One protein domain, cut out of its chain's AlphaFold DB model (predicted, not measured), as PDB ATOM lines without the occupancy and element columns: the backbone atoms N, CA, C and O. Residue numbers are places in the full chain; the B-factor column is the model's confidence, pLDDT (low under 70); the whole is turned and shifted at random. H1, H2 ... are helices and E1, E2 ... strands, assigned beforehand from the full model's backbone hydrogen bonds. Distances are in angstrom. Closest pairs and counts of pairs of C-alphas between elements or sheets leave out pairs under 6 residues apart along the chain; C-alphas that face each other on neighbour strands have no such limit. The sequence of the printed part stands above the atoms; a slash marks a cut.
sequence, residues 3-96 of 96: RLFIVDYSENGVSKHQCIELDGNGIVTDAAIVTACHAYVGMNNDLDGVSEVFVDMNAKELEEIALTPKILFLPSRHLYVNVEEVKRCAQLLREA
ATOM      1  N   ARG A   3     -56.875  35.171  59.358       89.69
ATOM      2  CA  ARG A   3     -57.980  34.729  58.503       89.69
ATOM      3  C   ARG A   3     -59.021  34.063  59.385       89.69
ATOM      4  O   ARG A   3     -58.661  33.246  60.233       89.69
ATOM      5  N   LEU A   4     -60.280  34.430  59.185       93.56
ATOM      6  CA  LEU A   4     -61.406  33.913  59.947       93.56
ATOM      7  C   LEU A   4     -62.207  32.936  59.106       93.56
ATOM      8  O   LEU A   4     -62.466  33.193  57.931       93.56
ATOM      9  N   PHE A   5     -62.627  31.845  59.731       94.44
ATOM     10  CA  PHE A   5     -63.409  30.806  59.085       94.44
ATOM     11  C   PHE A   5     -64.614  30.430  59.930       94.44
ATOM     12  O   PHE A   5     -64.513  30.345  61.152       94.44
ATOM     13  N   ILE A   6     -65.724  30.155  59.256       94.81
ATOM     14  CA  ILE A   6     -66.876  29.445  59.805       94.81
ATOM     15  C   ILE A   6     -66.795  28.023  59.273       94.81
ATOM     16  O   ILE A   6     -66.676  27.818  58.061       94.81
ATOM     17  N   VAL A   7     -66.812  27.061  60.187       95.38
ATOM     18  CA  VAL A   7     -66.761  25.636  59.881       95.38
ATOM     19  C   VAL A   7     -68.050  25.000  60.355       95.38
ATOM     20  O   VAL A   7     -68.277  24.907  61.559       95.38
ATOM     21  N   ASP A   8     -68.862  24.559  59.405       94.06
ATOM     22  CA  ASP A   8     -70.091  23.819  59.653       94.06
ATOM     23  C   ASP A   8     -69.786  22.326  59.555       94.06
ATOM     24  O   ASP A   8     -69.135  21.867  58.609       94.06
ATOM     25  N   TYR A   9     -70.208  21.568  60.559       95.31
ATOM     26  CA  TYR A   9     -69.943  20.139  60.647       95.31
ATOM     27  C   TYR A   9     -71.015  19.426  61.460       95.31
ATOM     28  O   TYR A   9     -71.692  20.021  62.300       95.31
ATOM     29  N   SER A  10     -71.119  18.121  61.258       95.00
ATOM     30  CA  SER A  10     -72.025  17.258  61.995       95.00
ATOM     31  C   SER A  10     -71.230  16.296  62.873       95.00
ATOM     32  O   SER A  10     -70.395  15.525  62.401       95.00
ATOM     33  N   GLU A  11     -71.502  16.328  64.177       95.62
ATOM     34  CA  GLU A  11     -70.924  15.403  65.153       95.62
ATOM     35  C   GLU A  11     -72.033  14.502  65.692       95.62
ATOM     36  O   GLU A  11     -72.978  14.973  66.327       95.62
ATOM     37  N   ASN A  12     -71.935  13.195  65.426       92.88
ATOM     38  CA  ASN A  12     -72.960  12.207  65.787       92.88
ATOM     39  C   ASN A  12     -74.370  12.579  65.279       92.88
ATOM     40  O   ASN A  12     -75.366  12.388  65.977       92.88
ATOM     41  N   GLY A  13     -74.451  13.143  64.069       88.62
ATOM     42  CA  GLY A  13     -75.707  13.582  63.452       88.62
ATOM     43  C   GLY A  13     -76.280  14.889  64.009       88.62
ATOM     44  O   GLY A  13     -77.387  15.267  63.632       88.62
ATOM     45  N   VAL A  14     -75.557  15.583  64.892       91.75
ATOM     46  CA  VAL A  14     -75.933  16.908  65.394       91.75
ATOM     47  C   VAL A  14     -75.129  17.966  64.652       91.75
ATOM     48  O   VAL A  14     -73.903  17.995  64.761       91.75
ATOM     49  N   SER A  15     -75.823  18.845  63.932       91.12
ATOM     50  CA  SER A  15     -75.205  19.976  63.239       91.12
ATOM     51  C   SER A  15     -74.632  20.983  64.234       91.12
ATOM     52  O   SER A  15     -75.281  21.371  65.210       91.12
ATOM     53  N   LYS A  16     -73.407  21.418  63.964       92.50
ATOM     54  CA  LYS A  16     -72.628  22.370  64.748       92.50
ATOM     55  C   LYS A  16     -71.930  23.347  63.813       92.50
ATOM     56  O   LYS A  16     -71.707  23.058  62.641       92.50
ATOM     57  N   HIS A  17     -71.548  24.486  64.368       92.31
ATOM     58  CA  HIS A  17     -70.636  25.417  63.723       92.31
ATOM     59  C   HIS A  17     -69.509  25.768  64.690       92.31
ATOM     60  O   HIS A  17     -69.690  25.732  65.909       92.31
ATOM     61  N   GLN A  18     -68.348  26.110  64.148       93.50
ATOM     62  CA  GLN A  18     -67.197  26.584  64.906       93.50
ATOM     63  C   GLN A  18     -66.538  27.733  64.151       93.50
ATOM     64  O   GLN A  18     -66.290  27.627  62.948       93.50
ATOM     65  N   CYS A  19     -66.219  28.816  64.859       94.44
ATOM     66  CA  CYS A  19     -65.401  29.882  64.293       94.44
ATOM     67  C   CYS A  19     -63.926  29.600  64.584       94.44
ATOM     68  O   CYS A  19     -63.561  29.266  65.713       94.44
ATOM     69  N   ILE A  20     -63.080  29.707  63.561       93.12
ATOM     70  CA  ILE A  20     -61.645  29.424  63.652       93.12
ATOM     71  C   ILE A  20     -60.866  30.632  63.142       93.12
ATOM     72  O   ILE A  20     -61.143  31.159  62.066       93.12
ATOM     73  N   GLU A  21     -59.854  31.037  63.904       91.88
ATOM     74  CA  GLU A  21     -58.856  32.011  63.478       91.88
ATOM     75  C   GLU A  21     -57.564  31.275  63.119       91.88
ATOM     76  O   GLU A  21     -57.022  30.530  63.934       91.88
ATOM     77  N   LEU A  22     -57.073  31.472  61.896       87.12
ATOM     78  CA  LEU A  22     -55.783  30.945  61.462       87.12
ATOM     79  C   LEU A  22     -54.820  32.092  61.170       87.12
ATOM     80  O   LEU A  22     -55.143  33.042  60.445       87.12
ATOM     81  N   ASP A  23     -53.595  31.957  61.669       82.94
ATOM     82  CA  ASP A  23     -52.497  32.836  61.293       82.94
ATOM     83  C   ASP A  23     -52.028  32.492  59.874       82.94
ATOM     84  O   ASP A  23     -51.296  31.533  59.627       82.94
ATOM     85  N   GLY A  24     -52.465  33.296  58.904       67.12
ATOM     86  CA  GLY A  24     -52.045  33.189  57.512       67.12
ATOM     87  C   GLY A  24     -50.638  33.750  57.315       67.12
ATOM     88  O   GLY A  24     -50.487  34.892  56.870       67.12
ATOM     89  N   ASN A  25     -49.620  32.955  57.644       62.41
ATOM     90  CA  ASN A  25     -48.227  33.213  57.282       62.41
ATOM     91  C   ASN A  25     -47.831  32.279  56.126       62.41
ATOM     92  O   ASN A  25     -47.268  31.211  56.342       62.41
ATOM     93  N   GLY A  26     -48.158  32.673  54.892       66.38
ATOM     94  CA  GLY A  26     -47.784  31.948  53.671       66.38
ATOM     95  C   GLY A  26     -48.934  31.757  52.681       66.38
ATOM     96  O   GLY A  26     -50.097  32.014  52.988       66.38
ATOM     97  N   ILE A  27     -48.594  31.302  51.471       65.31
ATOM     98  CA  ILE A  27     -49.577  30.880  50.467       65.31
ATOM     99  C   ILE A  27     -50.072  29.491  50.878       65.31
ATOM    100  O   ILE A  27     -49.386  28.494  50.667       65.31
ATOM    101  N   VAL A  28     -51.252  29.438  51.489       83.31
ATOM    102  CA  VAL A  28     -51.933  28.188  51.846       83.31
ATOM    103  C   VAL A  28     -53.055  27.965  50.840       83.31
ATOM    104  O   VAL A  28     -53.856  28.870  50.602       83.31
ATOM    105  N   THR A  29     -53.098  26.783  50.226       90.38
ATOM    106  CA  THR A  29     -54.156  26.426  49.272       90.38
ATOM    107  C   THR A  29     -55.493  26.261  49.989       90.38
ATOM    108  O   THR A  29     -55.532  25.846  51.147       90.38
ATOM    109  N   ASP A  30     -56.599  26.521  49.291       91.69
ATOM    110  CA  ASP A  30     -57.940  26.362  49.869       91.69
ATOM    111  C   ASP A  30     -58.165  24.923  50.387       91.69
ATOM    112  O   ASP A  30     -58.695  24.734  51.477       91.69
ATOM    113  N   ALA A  31     -57.643  23.905  49.692       92.56
ATOM    114  CA  ALA A  31     -57.704  22.510  50.144       92.56
ATOM    115  C   ALA A  31     -56.960  22.260  51.473       92.56
ATOM    116  O   ALA A  31     -57.441  21.509  52.325       92.56
ATOM    117  N   ALA A  32     -55.799  22.892  51.672       92.25
ATOM    118  CA  ALA A  32     -55.050  22.768  52.919       92.25
ATOM    119  C   ALA A  32     -55.775  23.457  54.085       92.25
ATOM    120  O   ALA A  32     -55.776  22.930  55.195       92.25
ATOM    121  N   ILE A  33     -56.448  24.584  53.826       93.31
ATOM    122  CA  ILE A  33     -57.294  25.267  54.817       93.31
ATOM    123  C   ILE A  33     -58.456  24.369  55.226       93.31
ATOM    124  O   ILE A  33     -58.649  24.132  56.412       93.31
ATOM    125  N   VAL A  34     -59.192  23.825  54.252       94.88
ATOM    126  CA  VAL A  34     -60.330  22.928  54.508       94.88
ATOM    127  C   VAL A  34     -59.887  21.717  55.330       94.88
ATOM    128  O   VAL A  34     -60.532  21.374  56.317       94.88
ATOM    129  N   THR A  35     -58.739  21.123  54.989       94.31
ATOM    130  CA  THR A  35     -58.166  19.998  55.745       94.31
ATOM    131  C   THR A  35     -57.811  20.397  57.181       94.31
ATOM    132  O   THR A  35     -58.093  19.649  58.113       94.31
ATOM    133  N   ALA A  36     -57.216  21.576  57.387       92.75
ATOM    134  CA  ALA A  36     -56.879  22.071  58.721       92.75
ATOM    135  C   ALA A  36     -58.133  22.353  59.567       92.75
ATOM    136  O   ALA A  36     -58.178  21.981  60.738       92.75
ATOM    137  N   CYS A  37     -59.164  22.951  58.966       94.81
ATOM    138  CA  CYS A  37     -60.468  23.159  59.592       94.81
ATOM    139  C   CYS A  37     -61.109  21.829  60.007       94.81
ATOM    140  O   CYS A  37     -61.568  21.707  61.141       94.81
ATOM    141  N   HIS A  38     -61.085  20.819  59.131       95.81
ATOM    142  CA  HIS A  38     -61.621  19.488  59.434       95.81
ATOM    143  C   HIS A  38     -60.858  18.809  60.572       95.81
ATOM    144  O   HIS A  38     -61.463  18.294  61.509       95.81
ATOM    145  N   ALA A  39     -59.527  18.877  60.544       95.00
ATOM    146  CA  ALA A  39     -58.697  18.337  61.614       95.00
ATOM    147  C   ALA A  39     -58.985  19.012  62.964       95.00
ATOM    148  O   ALA A  39     -59.011  18.325  63.985       95.00
ATOM    149  N   TYR A  40     -59.236  20.326  62.971       94.31
ATOM    150  CA  TYR A  40     -59.559  21.087  64.179       94.31
ATOM    151  C   TYR A  40     -60.889  20.660  64.808       94.31
ATOM    152  O   TYR A  40     -60.950  20.453  66.017       94.31
ATOM    153  N   VAL A  41     -61.943  20.500  64.000       95.12
ATOM    154  CA  VAL A  41     -63.258  20.050  64.497       95.12
ATOM    155  C   VAL A  41     -63.325  18.534  64.714       95.12
ATOM    156  O   VAL A  41     -64.287  18.052  65.297       95.12
ATOM    157  N   GLY A  42     -62.302  17.792  64.285       96.25
ATOM    158  CA  GLY A  42     -62.182  16.343  64.421       96.25
ATOM    159  C   GLY A  42     -62.463  15.611  63.110       96.25
ATOM    160  O   GLY A  42     -63.561  15.670  62.570       96.25
ATOM    161  N   MET A  43     -61.488  14.829  62.637       93.88
ATOM    162  CA  MET A  43     -61.567  14.095  61.360       93.88
ATOM    163  C   MET A  43     -62.681  13.038  61.292       93.88
ATOM    164  O   MET A  43     -63.006  12.569  60.206       93.88
ATOM    165  N   ASN A  44     -63.236  12.638  62.439       95.56
ATOM    166  CA  ASN A  44     -64.357  11.698  62.513       95.56
ATOM    167  C   ASN A  44     -65.722  12.381  62.350       95.56
ATOM    168  O   ASN A  44     -66.728  11.685  62.255       95.56
ATOM    169  N   ASN A  45     -65.760  13.715  62.367       95.62
ATOM    170  CA  ASN A  45     -66.973  14.485  62.147       95.62
ATOM    171  C   ASN A  45     -67.185  14.703  60.649       95.62
ATOM    172  O   ASN A  45     -66.221  14.827  59.891       95.62
ATOM    173  N   ASP A  46     -68.441  14.768  60.225       94.44
ATOM    174  CA  ASP A  46     -68.776  15.037  58.832       94.44
ATOM    175  C   ASP A  46     -68.651  16.539  58.579       94.44
ATOM    176  O   ASP A  46     -69.319  17.346  59.223       94.44
ATOM    177  N   LEU A  47     -67.759  16.928  57.671       95.25
ATOM    178  CA  LEU A  47     -67.587  18.329  57.307       95.25
ATOM    179  C   LEU A  47     -68.689  18.739  56.326       95.25
ATOM    180  O   LEU A  47     -68.795  18.164  55.238       95.25
ATOM    181  N   ASP A  48     -69.453  19.770  56.681       94.56
ATOM    182  CA  ASP A  48     -70.594  20.250  55.901       94.56
ATOM    183  C   ASP A  48     -70.260  21.525  55.119       94.56
ATOM    184  O   ASP A  48     -70.677  21.680  53.968       94.56
ATOM    185  N   GLY A  49     -69.440  22.410  55.688       94.81
ATOM    186  CA  GLY A  49     -69.081  23.671  55.050       94.81
ATOM    187  C   GLY A  49     -67.847  24.333  55.651       94.81
ATOM    188  O   GLY A  49     -67.573  24.220  56.842       94.81
ATOM    189  N   VAL A  50     -67.094  25.046  54.812       95.94
ATOM    190  CA  VAL A  50     -66.019  25.944  55.257       95.94
ATOM    191  C   VAL A  50     -66.132  27.254  54.497       95.94
ATOM    192  O   VAL A  50     -66.056  27.270  53.266       95.94
ATOM    193  N   SER A  51     -66.269  28.354  55.231       94.94
ATOM    194  CA  SER A  51     -66.398  29.700  54.670       94.94
ATOM    195  C   SER A  51     -65.368  30.631  55.285       94.94
ATOM    196  O   SER A  51     -65.291  30.747  56.500       94.94
ATOM    197  N   GLU A  52     -64.588  31.311  54.454       94.50
ATOM    198  CA  GLU A  52     -63.686  32.379  54.883       94.50
ATOM    199  C   GLU A  52     -64.459  33.690  55.018       94.50
ATOM    200  O   GLU A  52     -65.201  34.047  54.106       94.50
ATOM    201  N   VAL A  53     -64.271  34.420  56.117       94.19
ATOM    202  CA  VAL A  53     -64.960  35.689  56.390       94.19
ATOM    203  C   VAL A  53     -63.962  36.847  56.357       94.19
ATOM    204  O   VAL A  53     -62.902  36.791  56.980       94.19
ATOM    205  N   PHE A  54     -64.303  37.916  55.633       91.44
ATOM    206  CA  PHE A  54     -63.438  39.077  55.396       91.44
ATOM    207  C   PHE A  54     -63.857  40.273  56.247       91.44
ATOM    208  O   PHE A  54     -64.328  41.294  55.742       91.44
ATOM    209  N   VAL A  55     -63.713  40.132  57.556       88.00
ATOM    210  CA  VAL A  55     -64.121  41.140  58.535       88.00
ATOM    211  C   VAL A  55     -63.001  41.397  59.535       88.00
ATOM    212  O   VAL A  55     -62.216  40.501  59.837       88.00
ATOM    213  N   ASP A  56     -62.933  42.626  60.041       88.19
ATOM    214  CA  ASP A  56     -61.987  43.013  61.088       88.19
ATOM    215  C   ASP A  56     -62.600  42.728  62.465       88.19
ATOM    216  O   ASP A  56     -63.203  43.596  63.094       88.19
ATOM    217  N   MET A  57     -62.548  41.460  62.865       90.00
ATOM    218  CA  MET A  57     -62.966  40.973  64.182       90.00
ATOM    219  C   MET A  57     -62.146  39.729  64.543       90.00
ATOM    220  O   MET A  57     -61.338  39.257  63.744       90.00
ATOM    221  N   ASN A  58     -62.340  39.190  65.740       90.12
ATOM    222  CA  ASN A  58     -61.757  37.911  66.152       90.12
ATOM    223  C   ASN A  58     -62.789  36.766  66.111       90.12
ATOM    224  O   ASN A  58     -63.991  36.992  65.964       90.12
ATOM    225  N   ALA A  59     -62.331  35.519  66.264       89.94
ATOM    226  CA  ALA A  59     -63.209  34.342  66.202       89.94
ATOM    227  C   ALA A  59     -64.345  34.348  67.240       89.94
ATOM    228  O   ALA A  59     -65.429  33.853  66.945       89.94
ATOM    229  N   LYS A  60     -64.130  34.935  68.425       90.50
ATOM    230  CA  LYS A  60     -65.157  35.019  69.471       90.50
ATOM    231  C   LYS A  60     -66.275  35.990  69.079       90.50
ATOM    232  O   LYS A  60     -67.448  35.681  69.247       90.50
ATOM    233  N   GLU A  61     -65.918  37.149  68.532       91.19
ATOM    234  CA  GLU A  61     -66.897  38.110  68.003       91.19
ATOM    235  C   GLU A  61     -67.694  37.503  66.839       91.19
ATOM    236  O   GLU A  61     -68.905  37.700  66.741       91.19
ATOM    237  N   LEU A  62     -67.030  36.714  65.988       91.62
ATOM    238  CA  LEU A  62     -67.689  36.000  64.899       91.62
ATOM    239  C   LEU A  62     -68.676  34.940  65.417       91.62
ATOM    240  O   LEU A  62     -69.776  34.846  64.882       91.62
ATOM    241  N   GLU A  63     -68.325  34.198  66.471       91.19
ATOM    242  CA  GLU A  63     -69.208  33.227  67.139       91.19
ATOM    243  C   GLU A  63     -70.503  33.875  67.648       91.19
ATOM    244  O   GLU A  63     -71.594  33.351  67.430       91.19
ATOM    245  N   GLU A  64     -70.404  35.051  68.269       90.31
ATOM    246  CA  GLU A  64     -71.575  35.792  68.749       90.31
ATOM    247  C   GLU A  64     -72.498  36.216  67.592       90.31
ATOM    248  O   GLU A  64     -73.724  36.195  67.721       90.31
ATOM    249  N   ILE A  65     -71.921  36.568  66.438       87.88
ATOM    250  CA  ILE A  65     -72.673  36.966  65.242       87.88
ATOM    251  C   ILE A  65     -73.241  35.751  64.501       87.88
ATOM    252  O   ILE A  65     -74.344  35.861  63.958       87.88
ATOM    253  N   ALA A  66     -72.540  34.614  64.497       84.31
ATOM    254  CA  ALA A  66     -72.940  33.377  63.820       84.31
ATOM    255  C   ALA A  66     -74.287  32.837  64.319       84.31
ATOM    256  O   ALA A  66     -75.049  32.250  63.554       84.31
ATOM    257  N   LEU A  67     -74.632  33.133  65.573       83.06
ATOM    258  CA  LEU A  67     -75.925  32.804  66.177       83.06
ATOM    259  C   LEU A  67     -77.069  33.740  65.756       83.06
ATOM    260  O   LEU A  67     -78.208  33.572  66.192       83.06
ATOM    261  N   THR A  68     -76.790  34.747  64.929       87.44
ATOM    262  CA  THR A  68     -77.766  35.748  64.501       87.44
ATOM    263  C   THR A  68     -77.911  35.765  62.979       87.44
ATOM    264  O   THR A  68     -76.959  35.467  62.261       87.44
ATOM    265  N   PRO A  69     -79.050  36.241  62.439       85.62
ATOM    266  CA  PRO A  69     -79.224  36.387  60.990       85.62
ATOM    267  C   PRO A  69     -78.203  37.316  60.317       85.62
ATOM    268  O   PRO A  69     -78.083  37.308  59.095       85.62
ATOM    269  N   LYS A  70     -77.459  38.125  61.091       85.38
ATOM    270  CA  LYS A  70     -76.427  39.026  60.562       85.38
ATOM    271  C   LYS A  70     -75.305  38.275  59.845       85.38
ATOM    272  O   LYS A  70     -74.698  38.848  58.943       85.38
ATOM    273  N   ILE A  71     -75.069  37.011  60.205       86.31
ATOM    274  CA  ILE A  71     -74.052  36.155  59.589       86.31
ATOM    275  C   ILE A  71     -74.219  36.040  58.067       86.31
ATOM    276  O   ILE A  71     -73.234  36.025  57.338       86.31
ATOM    277  N   LEU A  72     -75.467  36.075  57.580       85.06
ATOM    278  CA  LEU A  72     -75.814  35.973  56.158       85.06
ATOM    279  C   LEU A  72     -75.354  37.180  55.329       85.06
ATOM    280  O   LEU A  72     -75.308  37.103  54.103       85.06
ATOM    281  N   PHE A  73     -75.040  38.299  55.983       88.06
ATOM    282  CA  PHE A  73     -74.619  39.538  55.329       88.06
ATOM    283  C   PHE A  73     -73.117  39.795  55.462       88.06
ATOM    284  O   PHE A  73     -72.632  40.810  54.958       88.06
ATOM    285  N   LEU A  74     -72.375  38.915  56.145       90.62
ATOM    286  CA  LEU A  74     -70.933  39.080  56.250       90.62
ATOM    287  C   LEU A  74     -70.264  38.751  54.908       90.62
ATOM    288  O   LEU A  74     -70.572  37.720  54.300       90.62
ATOM    289  N   PRO A  75     -69.321  39.592  54.443       93.00
ATOM    290  CA  PRO A  75     -68.553  39.299  53.244       93.00
ATOM    291  C   PRO A  75     -67.748  38.020  53.473       93.00
ATOM    292  O   PRO A  75     -66.890  37.958  54.356       93.00
ATOM    293  N   SER A  76     -68.037  36.995  52.678       93.44
ATOM    294  CA  SER A  76     -67.432  35.678  52.827       93.44
ATOM    295  C   SER A  76     -67.172  34.996  51.485       93.44
ATOM    296  O   SER A  76     -67.734  35.360  50.451       93.44
ATOM    297  N   ARG A  77     -66.268  34.015  51.501       93.88
ATOM    298  CA  ARG A  77     -65.935  33.135  50.379       93.88
ATOM    299  C   ARG A  77     -66.055  31.688  50.839       93.88
ATOM    300  O   ARG A  77     -65.311  31.258  51.716       93.88
ATOM    301  N   HIS A  78     -66.953  30.930  50.221       93.31
ATOM    302  CA  HIS A  78     -67.085  29.498  50.481       93.31
ATOM    303  C   HIS A  78     -65.904  28.738  49.868       93.31
ATOM    304  O   HIS A  78     -65.621  28.875  48.678       93.31
ATOM    305  N   LEU A  79     -65.213  27.951  50.688       94.69
ATOM    306  CA  LEU A  79     -64.074  27.120  50.286       94.69
ATOM    307  C   LEU A  79     -64.484  25.666  50.071       94.69
ATOM    308  O   LEU A  79     -63.914  24.973  49.232       94.69
ATOM    309  N   TYR A  80     -65.469  25.207  50.837       95.56
ATOM    310  CA  TYR A  80     -65.994  23.854  50.764       95.56
ATOM    311  C   TYR A  80     -67.472  23.850  51.136       95.56
ATOM    312  O   TYR A  80     -67.891  24.583  52.032       95.56
ATOM    313  N   VAL A  81     -68.236  23.003  50.449       93.94
ATOM    314  CA  VAL A  81     -69.631  22.699  50.759       93.94
ATOM    315  C   VAL A  81     -69.862  21.221  50.472       93.94
ATOM    316  O   VAL A  81     -69.508  20.727  49.397       93.94
ATOM    317  N   ASN A  82     -70.485  20.520  51.412       92.31
ATOM    318  CA  ASN A  82     -70.928  19.151  51.225       92.31
ATOM    319  C   ASN A  82     -72.095  19.111  50.225       92.31
ATOM    320  O   ASN A  82     -73.198  19.593  50.483       92.31
ATOM    321  N   VAL A  83     -71.858  18.523  49.053       89.38
ATOM    322  CA  VAL A  83     -72.851  18.474  47.969       89.38
ATOM    323  C   VAL A  83     -74.083  17.648  48.354       89.38
ATOM    324  O   VAL A  83     -75.181  17.944  47.882       89.38
ATOM    325  N   GLU A  84     -73.941  16.642  49.217       87.44
ATOM    326  CA  GLU A  84     -75.086  15.855  49.688       87.44
ATOM    327  C   GLU A  84     -76.008  16.686  50.594       87.44
ATOM    328  O   GLU A  84     -77.230  16.591  50.469       87.44
ATOM    329  N   GLU A  85     -75.455  17.592  51.409       79.81
ATOM    330  CA  GLU A  85     -76.244  18.570  52.174       79.81
ATOM    331  C   GLU A  85     -77.009  19.520  51.246       79.81
ATOM    332  O   GLU A  85     -78.205  19.754  51.419       79.81
ATOM    333  N   VAL A  86     -76.349  20.020  50.197       84.62
ATOM    334  CA  VAL A  86     -76.995  20.904  49.212       84.62
ATOM    335  C   VAL A  86     -78.157  20.191  48.528       84.62
ATOM    336  O   VAL A  86     -79.228  20.779  48.365       84.62
ATOM    337  N   LYS A  87     -77.981  18.921  48.145       88.38
ATOM    338  CA  LYS A  87     -79.054  18.109  47.553       88.38
ATOM    339  C   LYS A  87     -80.219  17.926  48.523       88.38
ATOM    340  O   LYS A  87     -81.365  18.109  48.114       88.38
ATOM    341  N   ARG A  88     -79.937  17.615  49.792       82.62
ATOM    342  CA  ARG A  88     -80.948  17.485  50.850       82.62
ATOM    343  C   ARG A  88     -81.736  18.783  51.039       82.62
ATOM    344  O   ARG A  88     -82.964  18.757  50.979       82.62
ATOM    345  N   CYS A  89     -81.056  19.919  51.181       81.75
ATOM    346  CA  CYS A  89     -81.695  21.233  51.281       81.75
ATOM    347  C   CYS A  89     -82.558  21.549  50.049       81.75
ATOM    348  O   CYS A  89     -83.699  21.994  50.176       81.75
ATOM    349  N   ALA A  90     -82.036  21.285  48.848       85.50
ATOM    350  CA  ALA A  90     -82.760  21.514  47.603       85.50
ATOM    351  C   ALA A  90     -84.023  20.649  47.488       85.50
ATOM    352  O   ALA A  90     -85.006  21.090  46.896       85.50
ATOM    353  N   GLN A  91     -84.007  19.433  48.034       89.25
ATOM    354  CA  GLN A  91     -85.182  18.571  48.075       89.25
ATOM    355  C   GLN A  91     -86.237  19.102  49.052       89.25
ATOM    356  O   GLN A  91     -87.391  19.243  48.657       89.25
ATOM    357  N   LEU A  92     -85.841  19.491  50.268       85.12
ATOM    358  CA  LEU A  92     -86.753  20.081  51.258       85.12
ATOM    359  C   LEU A  92     -87.465  21.330  50.720       85.12
ATOM    360  O   LEU A  92     -88.660  21.496  50.927       85.12
ATOM    361  N   LEU A  93     -86.753  22.178  49.971       84.31
ATOM    362  CA  LEU A  93     -87.328  23.372  49.342       84.31
ATOM    363  C   LEU A  93     -88.314  23.070  48.206       84.31
ATOM    364  O   LEU A  93     -89.111  23.933  47.861       84.31
ATOM    365  N   ARG A  94     -88.242  21.890  47.581       82.88
ATOM    366  CA  ARG A  94     -89.206  21.469  46.548       82.88
ATOM    367  C   ARG A  94     -90.474  20.866  47.142       82.88
ATOM    368  O   ARG A  94     -91.484  20.803  46.450       82.88
ATOM    369  N   GLU A  95     -90.382  20.366  48.369       79.25
ATOM    370  CA  GLU A  95     -91.479  19.730  49.101       79.25
ATOM    371  C   GLU A  95     -92.241  20.724  50.005       79.25
ATOM    372  O   GLU A  95     -93.314  20.379  50.503       79.25
ATOM    373  N   ALA A  96     -91.709  21.939  50.191       62.72
ATOM    374  CA  ALA A  96     -92.313  23.058  50.923       62.72
ATOM    375  C   ALA A  96     -93.131  23.986  50.008       62.72
ATOM    376  O   ALA A  96     -94.177  24.487  50.482       62.72
TER     377      ALA A  96
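AT A GLANCE: This is residues 3 to 96 of the 96 residues of an uncharacterized protein of Dorea sp. 5-2 (UniProt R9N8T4). What does the model look like? A strongly twisted sheet of four strands, E2 E1 E3 E4, curls round H1 on one face and has H2 over the other, three layers with the sheet between helices. Residues 87 to 96, of which 87 to 95 belong to H4, stick out as an arm. What is it made of? The printed part has 94 residues, mixed helices and strands, in the order E1 E2 H1 E3 H2 H3 E4 H4, and its sheet is antiparallel throughout. It is compact, with a radius of gyration of the C-alphas of 13.8 A, and spans 45 by 29 by 22 A.

IN THESE COORDINATES: Where are the strands? E2 is residues 14 to 23, 28.6 A long; E1 is 3 to 11, 24.2 A, from C-alpha 3 at (-57.980, 34.729, 58.503); E3 is 46 to 53; E4 is 76 to 81. Where are the helices? H1 is residues 30 to 41, 16.8 A; H2 is 59 to 66; H3 is 69 to 73; H4 is 83 to 95, 18.7 A, ending at C-alpha 95 at (-91.479, 19.730, 49.101).

HOW THE PARTS SIT: How do the strands pair? E1 and E2 form a hairpin, with N 7 and O 18 2.9 A apart; E1 and E3 stand at 161 degrees, N 6 and O 51 2.9 A apart; E3 and E4 have N 52 and O 77 at 2.8 A. E2, H1 and E3 form a split strand-helix-strand unit, E1 between its two strands, with a right-handed crossover. Where do the helices sit? H1 is on the sheet, its closest C-alphas to E4 being Asp 30 and Leu 79, 6.2 A; H2 is on the opposite face, height 8.0 A, its closest C-alphas to E2 being Ala 59 and Cys 19, 5.3 A. H3 is not on the sheet and is close to H2 but not clearly touching, the closest C-alphas being Ile 71 and Ile 65, 5.9 A; H4 only grazes the sheet with residues 83 to 86. Are the helix backbones in range? In H1, H2 and H4 every O i to N i+4 pair is within hydrogen-bond range; H3 has 0 of 1, but 2 of 2 O i to N i+3 pairs.

THE WHOLE: How far does it reach? The two C-alphas farthest apart, of Asn 25 and Glu 95, are 46.0 A apart. Is it unbroken and confident? The printed part has no cut and no long link; residues 24 to 27 and residue 96 are under 70 in pLDDT.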